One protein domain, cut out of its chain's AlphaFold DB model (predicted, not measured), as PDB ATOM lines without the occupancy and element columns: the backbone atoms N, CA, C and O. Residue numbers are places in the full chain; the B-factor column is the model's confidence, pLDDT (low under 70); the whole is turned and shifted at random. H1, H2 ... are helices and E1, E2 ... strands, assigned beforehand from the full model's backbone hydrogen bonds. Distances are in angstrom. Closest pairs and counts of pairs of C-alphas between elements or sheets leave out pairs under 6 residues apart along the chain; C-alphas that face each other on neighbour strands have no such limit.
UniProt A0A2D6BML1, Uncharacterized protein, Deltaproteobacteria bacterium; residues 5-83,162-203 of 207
ATOM      1  N   ALA A   5      99.102  -2.833 -68.722       73.25
ATOM      2  CA  ALA A   5      99.086  -1.429 -68.319       73.25
ATOM      3  C   ALA A   5      98.121  -0.591 -69.177       73.25
ATOM      4  O   ALA A   5      97.445   0.297 -68.655       73.25
ATOM      5  N   ILE A   6      98.039  -0.874 -70.483       73.81
ATOM      6  CA  ILE A   6      97.091  -0.212 -71.391       73.81
ATOM      7  C   ILE A   6      95.673  -0.705 -71.102       73.81
ATOM      8  O   ILE A   6      94.759   0.114 -71.030       73.81
ATOM      9  N   ASP A   7      95.497  -1.997 -70.838       79.94
ATOM     10  CA  ASP A   7      94.222  -2.567 -70.399       79.94
ATOM     11  C   ASP A   7      93.711  -1.908 -69.119       79.94
ATOM     12  O   ASP A   7      92.554  -1.498 -69.047       79.94
ATOM     13  N   GLN A   8      94.573  -1.752 -68.109       72.00
ATOM     14  CA  GLN A   8      94.195  -1.127 -66.846       72.00
ATOM     15  C   GLN A   8      93.885   0.365 -67.024       72.00
ATOM     16  O   GLN A   8      92.912   0.865 -66.454       72.00
ATOM     17  N   LEU A   9      94.671   1.076 -67.839       72.31
ATOM     18  CA  LEU A   9      94.432   2.481 -68.163       72.31
ATOM     19  C   LEU A   9      93.077   2.655 -68.859       72.31
ATOM     20  O   LEU A   9      92.221   3.388 -68.364       72.31
ATOM     21  N   ILE A  10      92.867   1.959 -69.978       69.81
ATOM     22  CA  ILE A  10      91.645   2.072 -70.775       69.81
ATOM     23  C   ILE A  10      90.452   1.540 -69.978       69.81
ATOM     24  O   ILE A  10      89.412   2.194 -69.929       69.81
ATOM     25  N   GLY A  11      90.606   0.424 -69.271       65.12
ATOM     26  CA  GLY A  11      89.545  -0.168 -68.466       65.12
ATOM     27  C   GLY A  11      89.108   0.713 -67.296       65.12
ATOM     28  O   GLY A  11      87.911   0.870 -67.051       65.12
ATOM     29  N   SER A  12      90.050   1.381 -66.619       68.12
ATOM     30  CA  SER A  12      89.726   2.366 -65.576       68.12
ATOM     31  C   SER A  12      88.946   3.559 -66.139       68.12
ATOM     32  O   SER A  12      87.986   4.029 -65.525       68.12
ATOM     33  N   TYR A  13      89.308   4.001 -67.344       67.50
ATOM     34  CA  TYR A  13      88.689   5.143 -68.002       67.50
ATOM     35  C   TYR A  13      87.285   4.811 -68.527       67.50
ATOM     36  O   TYR A  13      86.352   5.599 -68.366       67.50
ATOM     37  N   LEU A  14      87.112   3.623 -69.114       65.88
ATOM     38  CA  LEU A  14      85.829   3.119 -69.610       65.88
ATOM     39  C   LEU A  14      84.949   2.541 -68.489       65.88
ATOM     40  O   LEU A  14      83.781   2.243 -68.727       65.88
ATOM     41  N   LYS A  15      85.488   2.431 -67.265       71.06
ATOM     42  CA  LYS A  15      84.860   1.815 -66.084       71.06
ATOM     43  C   LYS A  15      84.418   0.367 -66.324       71.06
ATOM     44  O   LYS A  15      83.430  -0.083 -65.745       71.06
ATOM     45  N   GLN A  16      85.127  -0.347 -67.194       71.62
ATOM     46  CA  GLN A  16      84.801  -1.703 -67.633       71.62
ATOM     47  C   GLN A  16      86.084  -2.499 -67.899       71.62
ATOM     48  O   GLN A  16      87.077  -1.907 -68.317       71.62
ATOM     49  N   PRO A  17      86.097  -3.823 -67.663       74.88
ATOM     50  CA  PRO A  17      87.243  -4.651 -68.013       74.88
ATOM     51  C   PRO A  17      87.384  -4.718 -69.537       74.88
ATOM     52  O   PRO A  17      86.434  -5.073 -70.240       74.88
ATOM     53  N   VAL A  18      88.574  -4.384 -70.033       81.62
ATOM     54  CA  VAL A  18      88.904  -4.418 -71.461       81.62
ATOM     55  C   VAL A  18      90.205  -5.158 -71.694       81.62
ATOM     56  O   VAL A  18      91.069  -5.160 -70.822       81.62
ATOM     57  N   ARG A  19      90.341  -5.749 -72.881       84.19
ATOM     58  CA  ARG A  19      91.606  -6.281 -73.388       84.19
ATOM     59  C   ARG A  19      91.984  -5.587 -74.676       84.19
ATOM     60  O   ARG A  19      91.178  -5.536 -75.599       84.19
ATOM     61  N   VAL A  20      93.204  -5.079 -74.744       83.81
ATOM     62  CA  VAL A  20      93.700  -4.297 -75.874       83.81
ATOM     63  C   VAL A  20      94.827  -5.065 -76.549       83.81
ATOM     64  O   VAL A  20      95.791  -5.490 -75.910       83.81
ATOM     65  N   GLY A  21      94.714  -5.260 -77.856       85.00
ATOM     66  CA  GLY A  21      95.703  -5.965 -78.666       85.00
ATOM     67  C   GLY A  21      96.008  -5.211 -79.950       85.00
ATOM     68  O   GLY A  21      95.191  -4.432 -80.421       85.00
ATOM     69  N   TRP A  22      97.184  -5.432 -80.519       87.50
ATOM     70  CA  TRP A  22      97.543  -4.968 -81.865       87.50
ATOM     71  C   TRP A  22      98.652  -5.848 -82.438       87.50
ATOM     72  O   TRP A  22      99.390  -6.507 -81.696       87.50
ATOM     73  N   GLU A  23      98.784  -5.861 -83.752       83.94
ATOM     74  CA  GLU A  23      99.906  -6.443 -84.478       83.94
ATOM     75  C   GLU A  23     100.933  -5.344 -84.812       83.94
ATOM     76  O   GLU A  23     100.613  -4.156 -84.825       83.94
ATOM     77  N   GLY A  24     102.202  -5.719 -84.997       68.69
ATOM     78  CA  GLY A  24     103.261  -4.780 -85.394       68.69
ATOM     79  C   GLY A  24     104.520  -4.805 -84.526       68.69
ATOM     80  O   GLY A  24     104.581  -5.435 -83.465       68.69
ATOM     81  N   GLY A  25     105.562  -4.133 -85.023       70.00
ATOM     82  CA  GLY A  25     106.843  -3.980 -84.342       70.00
ATOM     83  C   GLY A  25     106.819  -2.845 -83.317       70.00
ATOM     84  O   GLY A  25     106.178  -1.816 -83.510       70.00
ATOM     85  N   THR A  26     107.584  -2.986 -82.232       67.44
ATOM     86  CA  THR A  26     107.657  -1.985 -81.148       67.44
ATOM     87  C   THR A  26     108.037  -0.585 -81.649       67.44
ATOM     88  O   THR A  26     107.608   0.415 -81.077       67.44
ATOM     89  N   ALA A  27     108.822  -0.498 -82.728       71.19
ATOM     90  CA  ALA A  27     109.228   0.764 -83.341       71.19
ATOM     91  C   ALA A  27     108.056   1.534 -83.977       71.19
ATOM     92  O   ALA A  27     108.020   2.758 -83.876       71.19
ATOM     93  N   ASP A  28     107.093   0.836 -84.581       73.69
ATOM     94  CA  ASP A  28     105.927   1.449 -85.229       73.69
ATOM     95  C   ASP A  28     104.901   1.900 -84.186       73.69
ATOM     96  O   ASP A  28     104.390   3.019 -84.252       73.69
ATOM     97  N   THR A  29     104.738   1.109 -83.120       70.56
ATOM     98  CA  THR A  29     103.931   1.485 -81.949       70.56
ATOM     99  C   THR A  29     104.447   2.777 -81.300       70.56
ATOM    100  O   THR A  29     103.661   3.651 -80.938       70.56
ATOM    101  N   LEU A  30     105.772   2.951 -81.194       73.06
ATOM    102  CA  LEU A  30     106.382   4.189 -80.682       73.06
ATOM    103  C   LEU A  30     106.173   5.395 -81.609       73.06
ATOM    104  O   LEU A  30     106.192   6.532 -81.141       73.06
ATOM    105  N   ARG A  31     105.964   5.161 -82.909       78.19
ATOM    106  CA  ARG A  31     105.590   6.193 -83.888       78.19
ATOM    107  C   ARG A  31     104.086   6.469 -83.912       78.19
ATOM    108  O   ARG A  31     103.648   7.308 -84.689       78.19
ATOM    109  N   GLY A  32     103.317   5.796 -83.054       79.44
ATOM    110  CA  GLY A  32     101.872   5.956 -82.962       79.44
ATOM    111  C   GLY A  32     101.107   5.252 -84.077       79.44
ATOM    112  O   GLY A  32      99.980   5.642 -84.346       79.44
ATOM    113  N   SER A  33     101.699   4.252 -84.729       84.88
ATOM    114  CA  SER A  33     101.054   3.443 -85.762       84.88
ATOM    115  C   SER A  33     100.803   2.029 -85.238       84.88
ATOM    116  O   SER A  33     101.667   1.430 -84.591       84.88
ATOM    117  N   PHE A  34      99.593   1.524 -85.465       85.25
ATOM    118  CA  PHE A  34      99.108   0.257 -84.934       85.25
ATOM    119  C   PHE A  34      98.420  -0.518 -86.052       85.25
ATOM    120  O   PHE A  34      97.431  -0.046 -86.616       85.25
ATOM    121  N   ASP A  35      98.907  -1.722 -86.327       88.06
ATOM    122  CA  ASP A  35      98.280  -2.623 -87.286       88.06
ATOM    123  C   ASP A  35      97.328  -3.565 -86.561       88.06
ATOM    124  O   ASP A  35      97.608  -4.030 -85.454       88.06
ATOM    125  N   SER A  36      96.177  -3.840 -87.166       88.38
ATOM    126  CA  SER A  36      95.147  -4.709 -86.588       88.38
ATOM    127  C   SER A  36      94.821  -4.428 -85.104       88.38
ATOM    128  O   SER A  36      94.758  -5.374 -84.304       88.38
ATOM    129  N   PRO A  37      94.665  -3.158 -84.663       88.44
ATOM    130  CA  PRO A  37      94.344  -2.886 -83.271       88.44
ATOM    131  C   PRO A  37      92.964  -3.450 -82.939       88.44
ATOM    132  O   PRO A  37      92.026  -3.378 -83.730       88.44
ATOM    133  N   SER A  38      92.837  -4.004 -81.739       88.94
ATOM    134  CA  SER A  38      91.604  -4.570 -81.221       88.94
ATOM    135  C   SER A  38      91.388  -4.207 -79.759       88.94
ATOM    136  O   SER A  38      92.329  -4.120 -78.968       88.94
ATOM    137  N   ILE A  39      90.127  -3.992 -79.402       85.62
ATOM    138  CA  ILE A  39      89.671  -3.771 -78.037       85.62
ATOM    139  C   ILE A  39      88.503  -4.717 -77.790       85.62
ATOM    140  O   ILE A  39      87.466  -4.629 -78.444       85.62
ATOM    141  N   GLU A  40      88.670  -5.624 -76.840       86.50
ATOM    142  CA  GLU A  40      87.651  -6.567 -76.404       86.50
ATOM    143  C   GLU A  40      87.046  -6.117 -75.074       86.50
ATOM    144  O   GLU A  40      87.753  -5.807 -74.117       86.50
ATOM    145  N   PHE A  41      85.720  -6.140 -75.017       82.50
ATOM    146  CA  PHE A  41      84.892  -5.879 -73.853       82.50
ATOM    147  C   PHE A  41      84.180  -7.171 -73.468       82.50
ATOM    148  O   PHE A  41      83.456  -7.744 -74.284       82.50
ATOM    149  N   ALA A  42      84.344  -7.611 -72.223       80.19
ATOM    150  CA  ALA A  42      83.640  -8.775 -71.691       80.19
ATOM    151  C   ALA A  42      82.458  -8.337 -70.817       80.19
ATOM    152  O   ALA A  42      82.612  -7.475 -69.950       80.19
ATOM    153  N   GLY A  43      81.289  -8.953 -71.014       69.25
ATOM    154  CA  GLY A  43      80.119  -8.768 -70.154       69.25
ATOM    155  C   GLY A  43      79.538  -7.354 -70.194       69.25
ATOM    156  O   GLY A  43      79.431  -6.686 -69.163       69.25
ATOM    157  N   LEU A  44      79.141  -6.890 -71.378       69.56
ATOM    158  CA  LEU A  44      78.537  -5.572 -71.566       69.56
ATOM    159  C   LEU A  44      77.034  -5.615 -71.271       69.56
ATOM    160  O   LEU A  44      76.226  -6.065 -72.083       69.56
ATOM    161  N   ALA A  45      76.643  -5.099 -70.105       62.81
ATOM    162  CA  ALA A  45      75.242  -4.846 -69.799       62.81
ATOM    163  C   ALA A  45      74.764  -3.616 -70.578       62.81
ATOM    164  O   ALA A  45      75.158  -2.491 -70.279       62.81
ATOM    165  N   THR A  46      73.910  -3.830 -71.576       63.41
ATOM    166  CA  THR A  46      73.251  -2.737 -72.299       63.41
ATOM    167  C   THR A  46      71.814  -2.581 -71.812       63.41
ATOM    168  O   THR A  46      71.235  -3.514 -71.250       63.41
ATOM    169  N   ALA A  47      71.209  -1.415 -72.050       58.25
ATOM    170  CA  ALA A  47      69.798  -1.187 -71.733       58.25
ATOM    171  C   ALA A  47      68.842  -2.144 -72.479       58.25
ATOM    172  O   ALA A  47      67.703  -2.327 -72.056       58.25
ATOM    173  N   TRP A  48      69.307  -2.758 -73.572       57.25
ATOM    174  CA  TRP A  48      68.470  -3.495 -74.518       57.25
ATOM    175  C   TRP A  48      68.742  -4.991 -74.518       57.25
ATOM    176  O   TRP A  48      67.802  -5.751 -74.688       57.25
ATOM    177  N   LEU A  49      69.993  -5.415 -74.330       68.00
ATOM    178  CA  LEU A  49      70.412  -6.813 -74.383       68.00
ATOM    179  C   LEU A  49      71.779  -6.994 -73.695       68.00
ATOM    180  O   LEU A  49      72.730  -6.293 -74.049       68.00
ATOM    181  N   PRO A  50      71.921  -7.891 -72.710       68.94
ATOM    182  CA  PRO A  50      73.231  -8.238 -72.175       68.94
ATOM    183  C   PRO A  50      74.068  -8.912 -73.267       68.94
ATOM    184  O   PRO A  50      73.618  -9.851 -73.921       68.94
ATOM    185  N   LEU A  51      75.274  -8.397 -73.479       77.81
ATOM    186  CA  LEU A  51      76.220  -8.906 -74.463       77.81
ATOM    187  C   LEU A  51      77.302  -9.687 -73.727       77.81
ATOM    188  O   LEU A  51      77.884  -9.192 -72.760       77.81
ATOM    189  N   GLU A  52      77.583 -10.897 -74.197       83.19
ATOM    190  CA  GLU A  52      78.651 -11.723 -73.637       83.19
ATOM    191  C   GLU A  52      80.005 -11.072 -73.920       83.19
ATOM    192  O   GLU A  52      80.843 -10.930 -73.026       83.19
ATOM    193  N   ARG A  53      80.193 -10.614 -75.162       86.31
ATOM    194  CA  ARG A  53      81.447 -10.022 -75.612       86.31
ATOM    195  C   ARG A  53      81.229  -9.041 -76.756       86.31
ATOM    196  O   ARG A  53      80.405  -9.286 -77.634       86.31
ATOM    197  N   VAL A  54      81.995  -7.956 -76.772       84.12
ATOM    198  CA  VAL A  54      82.099  -7.042 -77.916       84.12
ATOM    199  C   VAL A  54      83.567  -6.863 -78.256       84.12
ATOM    200  O   VAL A  54      84.359  -6.549 -77.377       84.12
ATOM    201  N   VAL A  55      83.940  -7.057 -79.514       87.81
ATOM    202  CA  VAL A  55      85.302  -6.840 -79.999       87.81
ATOM    203  C   VAL A  55      85.257  -5.762 -81.063       87.81
ATOM    204  O   VAL A  55      84.587  -5.920 -82.075       87.81
ATOM    205  N   VAL A  56      85.977  -4.673 -80.842       86.44
ATOM    206  CA  VAL A  56      86.209  -3.642 -81.850       86.44
ATOM    207  C   VAL A  56      87.579  -3.902 -82.450       86.44
ATOM    208  O   VAL A  56      88.540  -4.041 -81.702       86.44
ATOM    209  N   LYS A  57      87.677  -3.987 -83.771       90.62
ATOM    210  CA  LYS A  57      88.921  -4.151 -84.525       90.62
ATOM    211  C   LYS A  57      89.034  -3.029 -85.546       90.62
ATOM    212  O   LYS A  57      88.021  -2.474 -85.955       90.62
ATOM    213  N   ALA A  58      90.243  -2.722 -85.978       89.81
ATOM    214  CA  ALA A  58      90.472  -1.918 -87.169       89.81
ATOM    215  C   ALA A  58      91.592  -2.540 -87.993       89.81
ATOM    216  O   ALA A  58      92.391  -3.295 -87.448       89.81
ATOM    217  N   ALA A  59      91.665  -2.227 -89.283       89.62
ATOM    218  CA  ALA A  59      92.788  -2.647 -90.115       89.62
ATOM    219  C   ALA A  59      94.059  -1.880 -89.725       89.62
ATOM    220  O   ALA A  59      95.126  -2.471 -89.561       89.62
ATOM    221  N   HIS A  60      93.919  -0.570 -89.517       90.00
ATOM    222  CA  HIS A  60      95.017   0.311 -89.150       90.00
ATOM    223  C   HIS A  60      94.525   1.437 -88.238       90.00
ATOM    224  O   HIS A  60      93.418   1.951 -88.409       90.00
ATOM    225  N   ALA A  61      95.353   1.843 -87.277       88.19
ATOM    226  CA  ALA A  61      95.161   3.080 -86.534       88.19
ATOM    227  C   ALA A  61      96.467   3.868 -86.459       88.19
ATOM    228  O   ALA A  61      97.528   3.305 -86.185       88.19
ATOM    229  N   SER A  62      96.386   5.181 -86.652       89.19
ATOM    230  CA  SER A  62      97.537   6.070 -86.568       89.19
ATOM    231  C   SER A  62      97.255   7.313 -85.728       89.19
ATOM    232  O   SER A  62      96.158   7.877 -85.713       89.19
ATOM    233  N   LEU A  63      98.274   7.729 -84.983       86.69
ATOM    234  CA  LEU A  63      98.300   8.951 -84.205       86.69
ATOM    235  C   LEU A  63      99.067  10.004 -85.002       86.69
ATOM    236  O   LEU A  63     100.295  10.000 -85.025       86.69
ATOM    237  N   VAL A  64      98.351  10.921 -85.642       87.44
ATOM    238  CA  VAL A  64      98.957  12.012 -86.406       87.44
ATOM    239  C   VAL A  64      99.316  13.149 -85.443       87.44
ATOM    240  O   VAL A  64      98.418  13.766 -84.853       87.44
ATOM    241  N   PRO A  65     100.613  13.466 -85.255       83.44
ATOM    242  CA  PRO A  65     101.025  14.551 -84.375       83.44
ATOM    243  C   PRO A  65     100.501  15.904 -84.875       83.44
ATOM    244  O   PRO A  65     100.501  16.185 -86.073       83.44
ATOM    245  N   GLY A  66     100.078  16.766 -83.954       83.81
ATOM    246  CA  GLY A  66      99.516  18.079 -84.266       83.81
ATOM    247  C   GLY A  66      99.006  18.791 -83.017       83.81
ATOM    248  O   GLY A  66      99.110  18.266 -81.907       83.81
ATOM    249  N   VAL A  67      98.441  19.988 -83.193       83.00
ATOM    250  CA  VAL A  67      97.734  20.717 -82.130       83.00
ATOM    251  C   VAL A  67      96.320  21.065 -82.626       83.00
ATOM    252  O   VAL A  67      96.179  22.043 -83.362       83.00
ATOM    253  N   PRO A  68      95.281  20.288 -82.247       80.25
ATOM    254  CA  PRO A  68      95.359  19.035 -81.489       80.25
ATOM    255  C   PRO A  68      95.949  17.885 -82.322       80.25
ATOM    256  O   PRO A  68      95.955  17.921 -83.554       80.25
ATOM    257  N   ALA A  69      96.470  16.864 -81.642       86.50
ATOM    258  CA  ALA A  69      96.846  15.612 -82.293       86.50
ATOM    259  C   ALA A  69      95.582  14.908 -82.807       86.50
ATOM    260  O   ALA A  69      94.502  15.105 -82.247       86.50
ATOM    261  N   ARG A  70      95.708  14.092 -83.853       88.69
ATOM    262  CA  ARG A  70      94.583  13.391 -84.484       88.69
ATOM    263  C   ARG A  70      94.751  11.882 -84.379       88.69
ATOM    264  O   ARG A  70      95.865  11.375 -84.448       88.69
ATOM    265  N   LEU A  71      93.638  11.189 -84.188       87.69
ATOM    266  CA  LEU A  71      93.527   9.739 -84.270       87.69
ATOM    267  C   LEU A  71      92.808   9.398 -85.573       87.69
ATOM    268  O   LEU A  71      91.664   9.811 -85.764       87.69
ATOM    269  N   GLU A  72      93.473   8.646 -86.438       90.50
ATOM    270  CA  GLU A  72      92.920   8.138 -87.692       90.50
ATOM    271  C   GLU A  72      92.779   6.615 -87.571       90.50
ATOM    272  O   GLU A  72      93.719   5.944 -87.145       90.50
ATOM    273  N   VAL A  73      91.597   6.071 -87.865       89.69
ATOM    274  CA  VAL A  73      91.291   4.636 -87.774       89.69
ATOM    275  C   VAL A  73      90.582   4.198 -89.048       89.69
ATOM    276  O   VAL A  73      89.549   4.763 -89.406       89.69
ATOM    277  N   GLU A  74      91.121   3.170 -89.693       90.31
ATOM    278  CA  GLU A  74      90.673   2.677 -90.995       90.31
ATOM    279  C   GLU A  74      90.189   1.229 -90.911       90.31
ATOM    280  O   GLU A  74      90.773   0.400 -90.203       90.31
ATOM    281  N   GLY A  75      89.122   0.912 -91.654       87.44
ATOM    282  CA  GLY A  75      88.598  -0.452 -91.767       87.44
ATOM    283  C   GLY A  75      88.121  -1.008 -90.426       87.44
ATOM    284  O   GLY A  75      88.552  -2.083 -90.007       87.44
ATOM    285  N   SER A  76      87.290  -0.242 -89.714       89.00
ATOM    286  CA  SER A  76      86.800  -0.634 -88.391       89.00
ATOM    287  C   SER A  76      85.718  -1.713 -88.485       89.00
ATOM    288  O   SER A  76      84.754  -1.584 -89.238       89.00
ATOM    289  N   GLU A  77      85.833  -2.747 -87.658       88.44
ATOM    290  CA  GLU A  77      84.846  -3.813 -87.502       88.44
ATOM    291  C   GLU A  77      84.438  -3.943 -86.030       88.44
ATOM    292  O   GLU A  77      85.272  -3.907 -85.127       88.44
ATOM    293  N   VAL A  78      83.147  -4.124 -85.770       85.31
ATOM    294  CA  VAL A  78      82.599  -4.426 -84.449       85.31
ATOM    295  C   VAL A  78      81.968  -5.811 -84.492       85.31
ATOM    296  O   VAL A  78      80.983  -6.028 -85.186       85.31
ATOM    297  N   GLU A  79      82.507  -6.746 -83.719       87.88
ATOM    298  CA  GLU A  79      81.945  -8.078 -83.503       87.88
ATOM    299  C   GLU A  79      81.203  -8.094 -82.164       87.88
ATOM    300  O   GLU A  79      81.789  -7.860 -81.108       87.88
ATOM    301  N   ILE A  80      79.911  -8.403 -82.187       84.25
ATOM    302  CA  ILE A  80      79.076  -8.563 -80.997       84.25
ATOM    303  C   ILE A  80      78.740 -10.037 -80.836       84.25
ATOM    304  O   ILE A  80      78.214 -10.665 -81.750       84.25
ATOM    305  N   THR A  81      79.017 -10.580 -79.658       87.44
ATOM    306  CA  THR A  81      78.693 -11.951 -79.272       87.44
ATOM    307  C   THR A  81      77.590 -11.944 -78.218       87.44
ATOM    308  O   THR A  81      77.704 -11.284 -77.179       87.44
ATOM    309  N   LEU A  82      76.525 -12.691 -78.486       84.00
ATOM    310  CA  LEU A  82      75.430 -12.940 -77.563       84.00
ATOM    311  C   LEU A  82      75.461 -14.398 -77.115       84.00
ATOM    312  O   LEU A  82      75.364 -15.296 -77.954       84.00
ATOM    313  N   GLY A  83      75.516 -14.610 -75.804       87.81
ATOM    314  CA  GLY A  83      75.428 -15.926 -75.190       87.81
ATOM    315  C   GLY A  83      73.993 -16.310 -74.832       87.81
ATOM    316  O   GLY A  83      73.146 -15.462 -74.537       87.81
ATOM    317  N   SER A 162      75.657   3.518 -85.005       63.69
ATOM    318  CA  SER A 162      76.021   4.752 -85.708       63.69
ATOM    319  C   SER A 162      75.510   4.680 -87.155       63.69
ATOM    320  O   SER A 162      75.363   3.591 -87.711       63.69
ATOM    321  N   ARG A 163      75.192   5.828 -87.772       63.72
ATOM    322  CA  ARG A 163      74.596   5.868 -89.126       63.72
ATOM    323  C   ARG A 163      75.468   5.201 -90.194       63.72
ATOM    324  O   ARG A 163      74.934   4.738 -91.194       63.72
ATOM    325  N   ASP A 164      76.766   5.124 -89.928       70.56
ATOM    326  CA  ASP A 164      77.780   4.563 -90.818       70.56
ATOM    327  C   ASP A 164      78.122   3.107 -90.454       70.56
ATOM    328  O   ASP A 164      79.116   2.564 -90.927       70.56
ATOM    329  N   THR A 165      77.326   2.480 -89.577       72.06
ATOM    330  CA  THR A 165      77.474   1.069 -89.206       72.06
ATOM    331  C   THR A 165      76.640   0.198 -90.134       72.06
ATOM    332  O   THR A 165      75.418   0.346 -90.213       72.06
ATOM    333  N   ARG A 166      77.280  -0.766 -90.791       76.06
ATOM    334  CA  ARG A 166      76.626  -1.748 -91.652       76.06
ATOM    335  C   ARG A 166      76.895  -3.149 -91.136       76.06
ATOM    336  O   ARG A 166      78.031  -3.536 -90.925       76.06
ATOM    337  N   LEU A 167      75.848  -3.945 -90.983       77.69
ATOM    338  CA  LEU A 167      75.995  -5.361 -90.669       77.69
ATOM    339  C   LEU A 167      76.534  -6.123 -91.891       77.69
ATOM    340  O   LEU A 167      75.946  -6.037 -92.974       77.69
ATOM    341  N   ILE A 168      77.634  -6.847 -91.703       83.56
ATOM    342  CA  ILE A 168      78.354  -7.577 -92.756       83.56
ATOM    343  C   ILE A 168      78.245  -9.096 -92.613       83.56
ATOM    344  O   ILE A 168      78.248  -9.785 -93.631       83.56
ATOM    345  N   ASP A 169      78.088  -9.619 -91.392       84.12
ATOM    346  CA  ASP A 169      77.925 -11.057 -91.161       84.12
ATOM    347  C   ASP A 169      77.063 -11.372 -89.928       84.12
ATOM    348  O   ASP A 169      76.992 -10.601 -88.966       84.12
ATOM    349  N   VAL A 170      76.407 -12.533 -89.975       83.00
ATOM    350  CA  VAL A 170      75.643 -13.120 -88.872       83.00
ATOM    351  C   VAL A 170      76.078 -14.576 -88.704       83.00
ATOM    352  O   VAL A 170      75.648 -15.473 -89.440       83.00
ATOM    353  N   GLY A 171      76.926 -14.807 -87.707       85.44
ATOM    354  CA  GLY A 171      77.450 -16.116 -87.347       85.44
ATOM    355  C   GLY A 171      76.562 -16.827 -86.329       85.44
ATOM    356  O   GLY A 171      76.166 -16.254 -85.316       85.44
ATOM    357  N   HIS A 172      76.285 -18.107 -86.569       85.19
ATOM    358  CA  HIS A 172      75.534 -18.958 -85.646       85.19
ATOM    359  C   HIS A 172      76.425 -20.069 -85.096       85.19
ATOM    360  O   HIS A 172      77.068 -20.800 -85.853       85.19
ATOM    361  N   ARG A 173      76.418 -20.239 -83.776       88.12
ATOM    362  CA  ARG A 173      77.053 -21.358 -83.083       88.12
ATOM    363  C   ARG A 173      76.109 -21.867 -81.994       88.12
ATOM    364  O   ARG A 173      75.201 -21.175 -81.551       88.12
ATOM    365  N   GLN A 174      76.281 -23.122 -81.588       88.88
ATOM    366  CA  GLN A 174      75.499 -23.677 -80.485       88.88
ATOM    367  C   GLN A 174      75.685 -22.810 -79.227       88.88
ATOM    368  O   GLN A 174      76.801 -22.715 -78.721       88.88
ATOM    369  N   GLY A 175      74.602 -22.195 -78.747       88.62
ATOM    370  CA  GLY A 175      74.594 -21.310 -77.580       88.62
ATOM    371  C   GLY A 175      75.108 -19.885 -77.817       88.62
ATOM    372  O   GLY A 175      75.141 -19.121 -76.857       88.62
ATOM    373  N   GLU A 176      75.486 -19.517 -79.045       88.31
ATOM    374  CA  GLU A 176      76.133 -18.233 -79.353       88.31
ATOM    375  C   GLU A 176      75.620 -17.655 -80.685       88.31
ATOM    376  O   GLU A 176      75.558 -18.342 -81.711       88.31
ATOM    377  N   LEU A 177      75.283 -16.366 -80.682       85.31
ATOM    378  CA  LEU A 177      74.989 -15.584 -81.881       85.31
ATOM    379  C   LEU A 177      76.042 -14.489 -82.029       85.31
ATOM    380  O   LEU A 177      76.267 -13.707 -81.106       85.31
ATOM    381  N   ARG A 178      76.652 -14.411 -83.208       88.31
ATOM    382  CA  ARG A 178      77.666 -13.417 -83.543       88.31
ATOM    383  C   ARG A 178      77.162 -12.475 -84.617       88.31
ATOM    384  O   ARG A 178      76.665 -12.921 -85.646       88.31
ATOM    385  N   LEU A 179      77.331 -11.185 -84.388       84.25
ATOM    386  CA  LEU A 179      76.961 -10.121 -85.310       84.25
ATOM    387  C   LEU A 179      78.218  -9.316 -85.634       84.25
ATOM    388  O   LEU A 179      78.793  -8.725 -84.721       84.25
ATOM    389  N   SER A 180      78.636  -9.286 -86.896       87.06
ATOM    390  CA  SER A 180      79.789  -8.492 -87.337       87.06
ATOM    391  C   SER A 180      79.329  -7.279 -88.121       87.06
ATOM    392  O   SER A 180      78.577  -7.403 -89.090       87.06
ATOM    393  N   PHE A 181      79.807  -6.108 -87.725       83.69
ATOM    394  CA  PHE A 181      79.462  -4.832 -88.324       83.69
ATOM    395  C   PHE A 181      80.708  -4.124 -88.835       83.69
ATOM    396  O   PHE A 181      81.677  -3.982 -88.106       83.69
ATOM    397  N   GLU A 182      80.646  -3.609 -90.050       85.44
ATOM    398  CA  GLU A 182      81.591  -2.631 -90.570       85.44
ATOM    399  C   GLU A 182      81.193  -1.239 -90.069       85.44
ATOM    400  O   GLU A 182      80.014  -0.873 -90.090       85.44
ATOM    401  N   VAL A 183      82.170  -0.466 -89.603       84.12
ATOM    402  CA  VAL A 183      81.999   0.920 -89.166       84.12
ATOM    403  C   VAL A 183      82.894   1.794 -90.031       84.12
ATOM    404  O   VAL A 183      84.089   1.538 -90.146       84.12
ATOM    405  N   GLY A 184      82.311   2.835 -90.627       81.69
ATOM    406  CA  GLY A 184      83.056   3.754 -91.485       81.69
ATOM    407  C   GLY A 184      84.245   4.416 -90.780       81.69
ATOM    408  O   GLY A 184      84.188   4.697 -89.575       81.69
ATOM    409  N   ASP A 185      85.280   4.703 -91.574       87.25
ATOM    410  CA  ASP A 185      86.554   5.267 -91.129       87.25
ATOM    411  C   ASP A 185      86.385   6.494 -90.227       87.25
ATOM    412  O   ASP A 185      85.442   7.296 -90.327       87.25
ATOM    413  N   LEU A 186      87.329   6.631 -89.306       84.75
ATOM    414  CA  LEU A 186      87.280   7.602 -88.233       84.75
ATOM    415  C   LEU A 186      88.498   8.512 -88.290       84.75
ATOM    416  O   LEU A 186      89.631   8.049 -88.279       84.75
ATOM    417  N   VAL A 187      88.244   9.814 -88.221       86.31
ATOM    418  CA  VAL A 187      89.263  10.820 -87.926       86.31
ATOM    419  C   VAL A 187      88.748  11.663 -86.770       86.31
ATOM    420  O   VAL A 187      87.679  12.266 -86.871       86.31
ATOM    421  N   GLU A 188      89.473  11.676 -85.655       84.56
ATOM    422  CA  GLU A 188      89.061  12.359 -84.427       84.56
ATOM    423  C   GLU A 188      90.204  13.148 -83.795       84.56
ATOM    424  O   GLU A 188      91.316  12.649 -83.619       84.56
ATOM    425  N   ASP A 189      89.903  14.368 -83.356       85.56
ATOM    426  CA  ASP A 189      90.854  15.170 -82.595       85.56
ATOM    427  C   ASP A 189      91.011  14.624 -81.171       85.56
ATOM    428  O   ASP A 189      90.034  14.429 -80.434       85.56
ATOM    429  N   ILE A 190      92.255  14.469 -80.732       81.69
ATOM    430  CA  ILE A 190      92.614  14.037 -79.383       81.69
ATOM    431  C   ILE A 190      92.416  15.208 -78.427       81.69
ATOM    432  O   ILE A 190      93.320  15.966 -78.087       81.69
ATOM    433  N   THR A 191      91.163  15.361 -78.021       80.44
ATOM    434  CA  THR A 191      90.674  16.399 -77.120       80.44
ATOM    435  C   THR A 191      90.030  15.770 -75.886       80.44
ATOM    436  O   THR A 191      89.602  14.609 -75.926       80.44
ATOM    437  N   PRO A 192      89.905  16.522 -74.776       74.50
ATOM    438  CA  PRO A 192      89.074  16.104 -73.654       74.50
ATOM    439  C   PRO A 192      87.659  15.760 -74.149       74.50
ATOM    440  O   PRO A 192      86.955  16.609 -74.692       74.50
ATOM    441  N   GLY A 193      87.259  14.493 -74.015       72.38
ATOM    442  CA  GLY A 193      85.989  13.975 -74.535       72.38
ATOM    443  C   GLY A 193      86.099  13.046 -75.750       72.38
ATOM    444  O   GLY A 193      85.076  12.469 -76.119       72.38
ATOM    445  N   LEU A 194      87.298  12.833 -76.313       71.81
ATOM    446  CA  LEU A 194      87.554  11.842 -77.372       71.81
ATOM    447  C   LEU A 194      86.915  10.495 -77.034       71.81
ATOM    448  O   LEU A 194      86.144   9.959 -77.817       71.81
ATOM    449  N   VAL A 195      87.164   9.990 -75.828       67.94
ATOM    450  CA  VAL A 195      86.645   8.688 -75.402       67.94
ATOM    451  C   VAL A 195      85.120   8.644 -75.403       67.94
ATOM    452  O   VAL A 195      84.548   7.664 -75.856       67.94
ATOM    453  N   ALA A 196      84.439   9.709 -74.975       70.75
ATOM    454  CA  ALA A 196      82.980   9.748 -75.021       70.75
ATOM    455  C   ALA A 196      82.450   9.761 -76.466       70.75
ATOM    456  O   ALA A 196      81.361   9.245 -76.720       70.75
ATOM    457  N   ARG A 197      83.194  10.345 -77.416       75.06
ATOM    458  CA  ARG A 197      82.858  10.312 -78.849       75.06
ATOM    459  C   ARG A 197      83.121   8.932 -79.451       75.06
ATOM    460  O   ARG A 197      82.226   8.391 -80.095       75.06
ATOM    461  N   LEU A 198      84.270   8.328 -79.139       73.06
ATOM    462  CA  LEU A 198      84.610   6.952 -79.509       73.06
ATOM    463  C   LEU A 198      83.582   5.959 -78.965       73.06
ATOM    464  O   LEU A 198      83.062   5.156 -79.726       73.06
ATOM    465  N   GLN A 199      83.213   6.056 -77.688       71.00
ATOM    466  CA  GLN A 199      82.169   5.225 -77.086       71.00
ATOM    467  C   GLN A 199      80.834   5.404 -77.806       71.00
ATOM    468  O   GLN A 199      80.240   4.419 -78.210       71.00
ATOM    469  N   ARG A 200      80.366   6.634 -78.050       71.38
ATOM    470  CA  ARG A 200      79.097   6.844 -78.777       71.38
ATOM    471  C   ARG A 200      79.105   6.265 -80.190       71.38
ATOM    472  O   ARG A 200      78.041   5.918 -80.692       71.38
ATOM    473  N   ARG A 201      80.269   6.219 -80.837       69.56
ATOM    474  CA  ARG A 201      80.405   5.784 -82.228       69.56
ATOM    475  C   ARG A 201      80.646   4.277 -82.362       69.56
ATOM    476  O   ARG A 201      80.042   3.666 -83.235       69.56
ATOM    477  N   LEU A 202      81.482   3.702 -81.496       66.38
ATOM    478  CA  LEU A 202      81.912   2.295 -81.517       66.38
ATOM    479  C   LEU A 202      81.091   1.400 -80.578       66.38
ATOM    480  O   LEU A 202      80.894   0.224 -80.855       66.38
ATOM    481  N   LEU A 203      80.604   1.956 -79.466       66.31
ATOM    482  CA  LEU A 203      79.822   1.272 -78.433       66.31
ATOM    483  C   LEU A 203      78.527   2.041 -78.170       66.31
ATOM    484  O   LEU A 203      78.321   2.593 -77.081       66.31
TER     485      LEU A 203
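What this domain is: This is residues 5 to 83 and 162 to 203 of the 207 residues of an uncharacterized protein of Deltaproteobacteria bacterium (UniProt A0A2D6BML1). A single antiparallel sheet of nine strands, twisted, bends across its strands into two wings: E1, most of E2, E3, E6, E8 and E7 make the larger one, and the first residues of E2 with E4, E5 and E9 the smaller. H1 and H3 lie on the same face, inside the bend, and short H2 sits by the first residues of E2. The printed part has 121 residues, in the order H1 E1 H2 E2 E3 E4 E5 E6 E7 E8 E9 H3; the class is mixed, helices and strands. The whole is compact, with a radius of gyration of the C-alphas of 14.8 A, but elongated, spanning 46 by 30 by 28 A.

Where its parts are: E2, residues 33 to 45, is the longest strand, 31.5 A. The others are E1, 18 to 23, 17.2 A; E3, 50 to 57, 20.4 A; E4, 60 to 64; E5, 70 to 74; E6, 76 to 83, 23.2 A; E7, 165 to 173, 23.3 A; E8, 176 to 183, 22.3 A; and E9, 186 to 189. H1, residues 5 to 14, spans 14.1 A from C-alpha 5 at (99.086, -1.429, -68.319). H2 is residues 26 to 30. H3, residues 194 to 202, spans 11.8 A to C-alpha 202 at (81.912, 2.295, -81.517).

How they stand to each other: E2 bends by 65 degrees at residue 36; E1 lies on one side of it, with N 21 and O 38 at 2.9 A, and E3 and E4 on the other, with N 41 and O 54 at 2.8 A and N 34 and O 61 at 2.8 A. E3 and E6 are neighbours, N 55 and O 79 at 2.8 A; E6 and E8, N 80 and O 179 at 2.8 A; and E8 and edge strand E7, N 171 and O 178 at 2.8 A. E4 and E5 form a hairpin, N 62 and O 72 at 2.8 A, and E5 and edge strand E9 are neighbours, N 71 and O 188 at 2.8 A. E3 runs on into E4 at 67 degrees, E5 into E6 at 68 and E8 into E9 at 66. H1 is on the sheet at a height of 6.0 A, only just over E1 with 3 of its C-alphas; their closest C-alphas, Gly 11 and Val 18, are 5.2 A apart. H3 is on the sheet at 9.1 A; its closest C-alpha pair with E9 is Leu 194 and Glu 188, 7.2 A. H2 is over E2. In H1, H2 and H3 every O i to N i+4 pair is within hydrogen-bond range.

The domain as a whole: The C-alphas farthest apart, Val 67 and Gln 174, are 49.7 A apart. Residues 84 to 161 are not printed, and C-alphas 83 and 162 are 23.2 A apart across the cut. The links printed whole are tight. Mean pLDDT of the printed part is 79.7; 21 residues are under 70, among them 10 to 14 and 43 to 50.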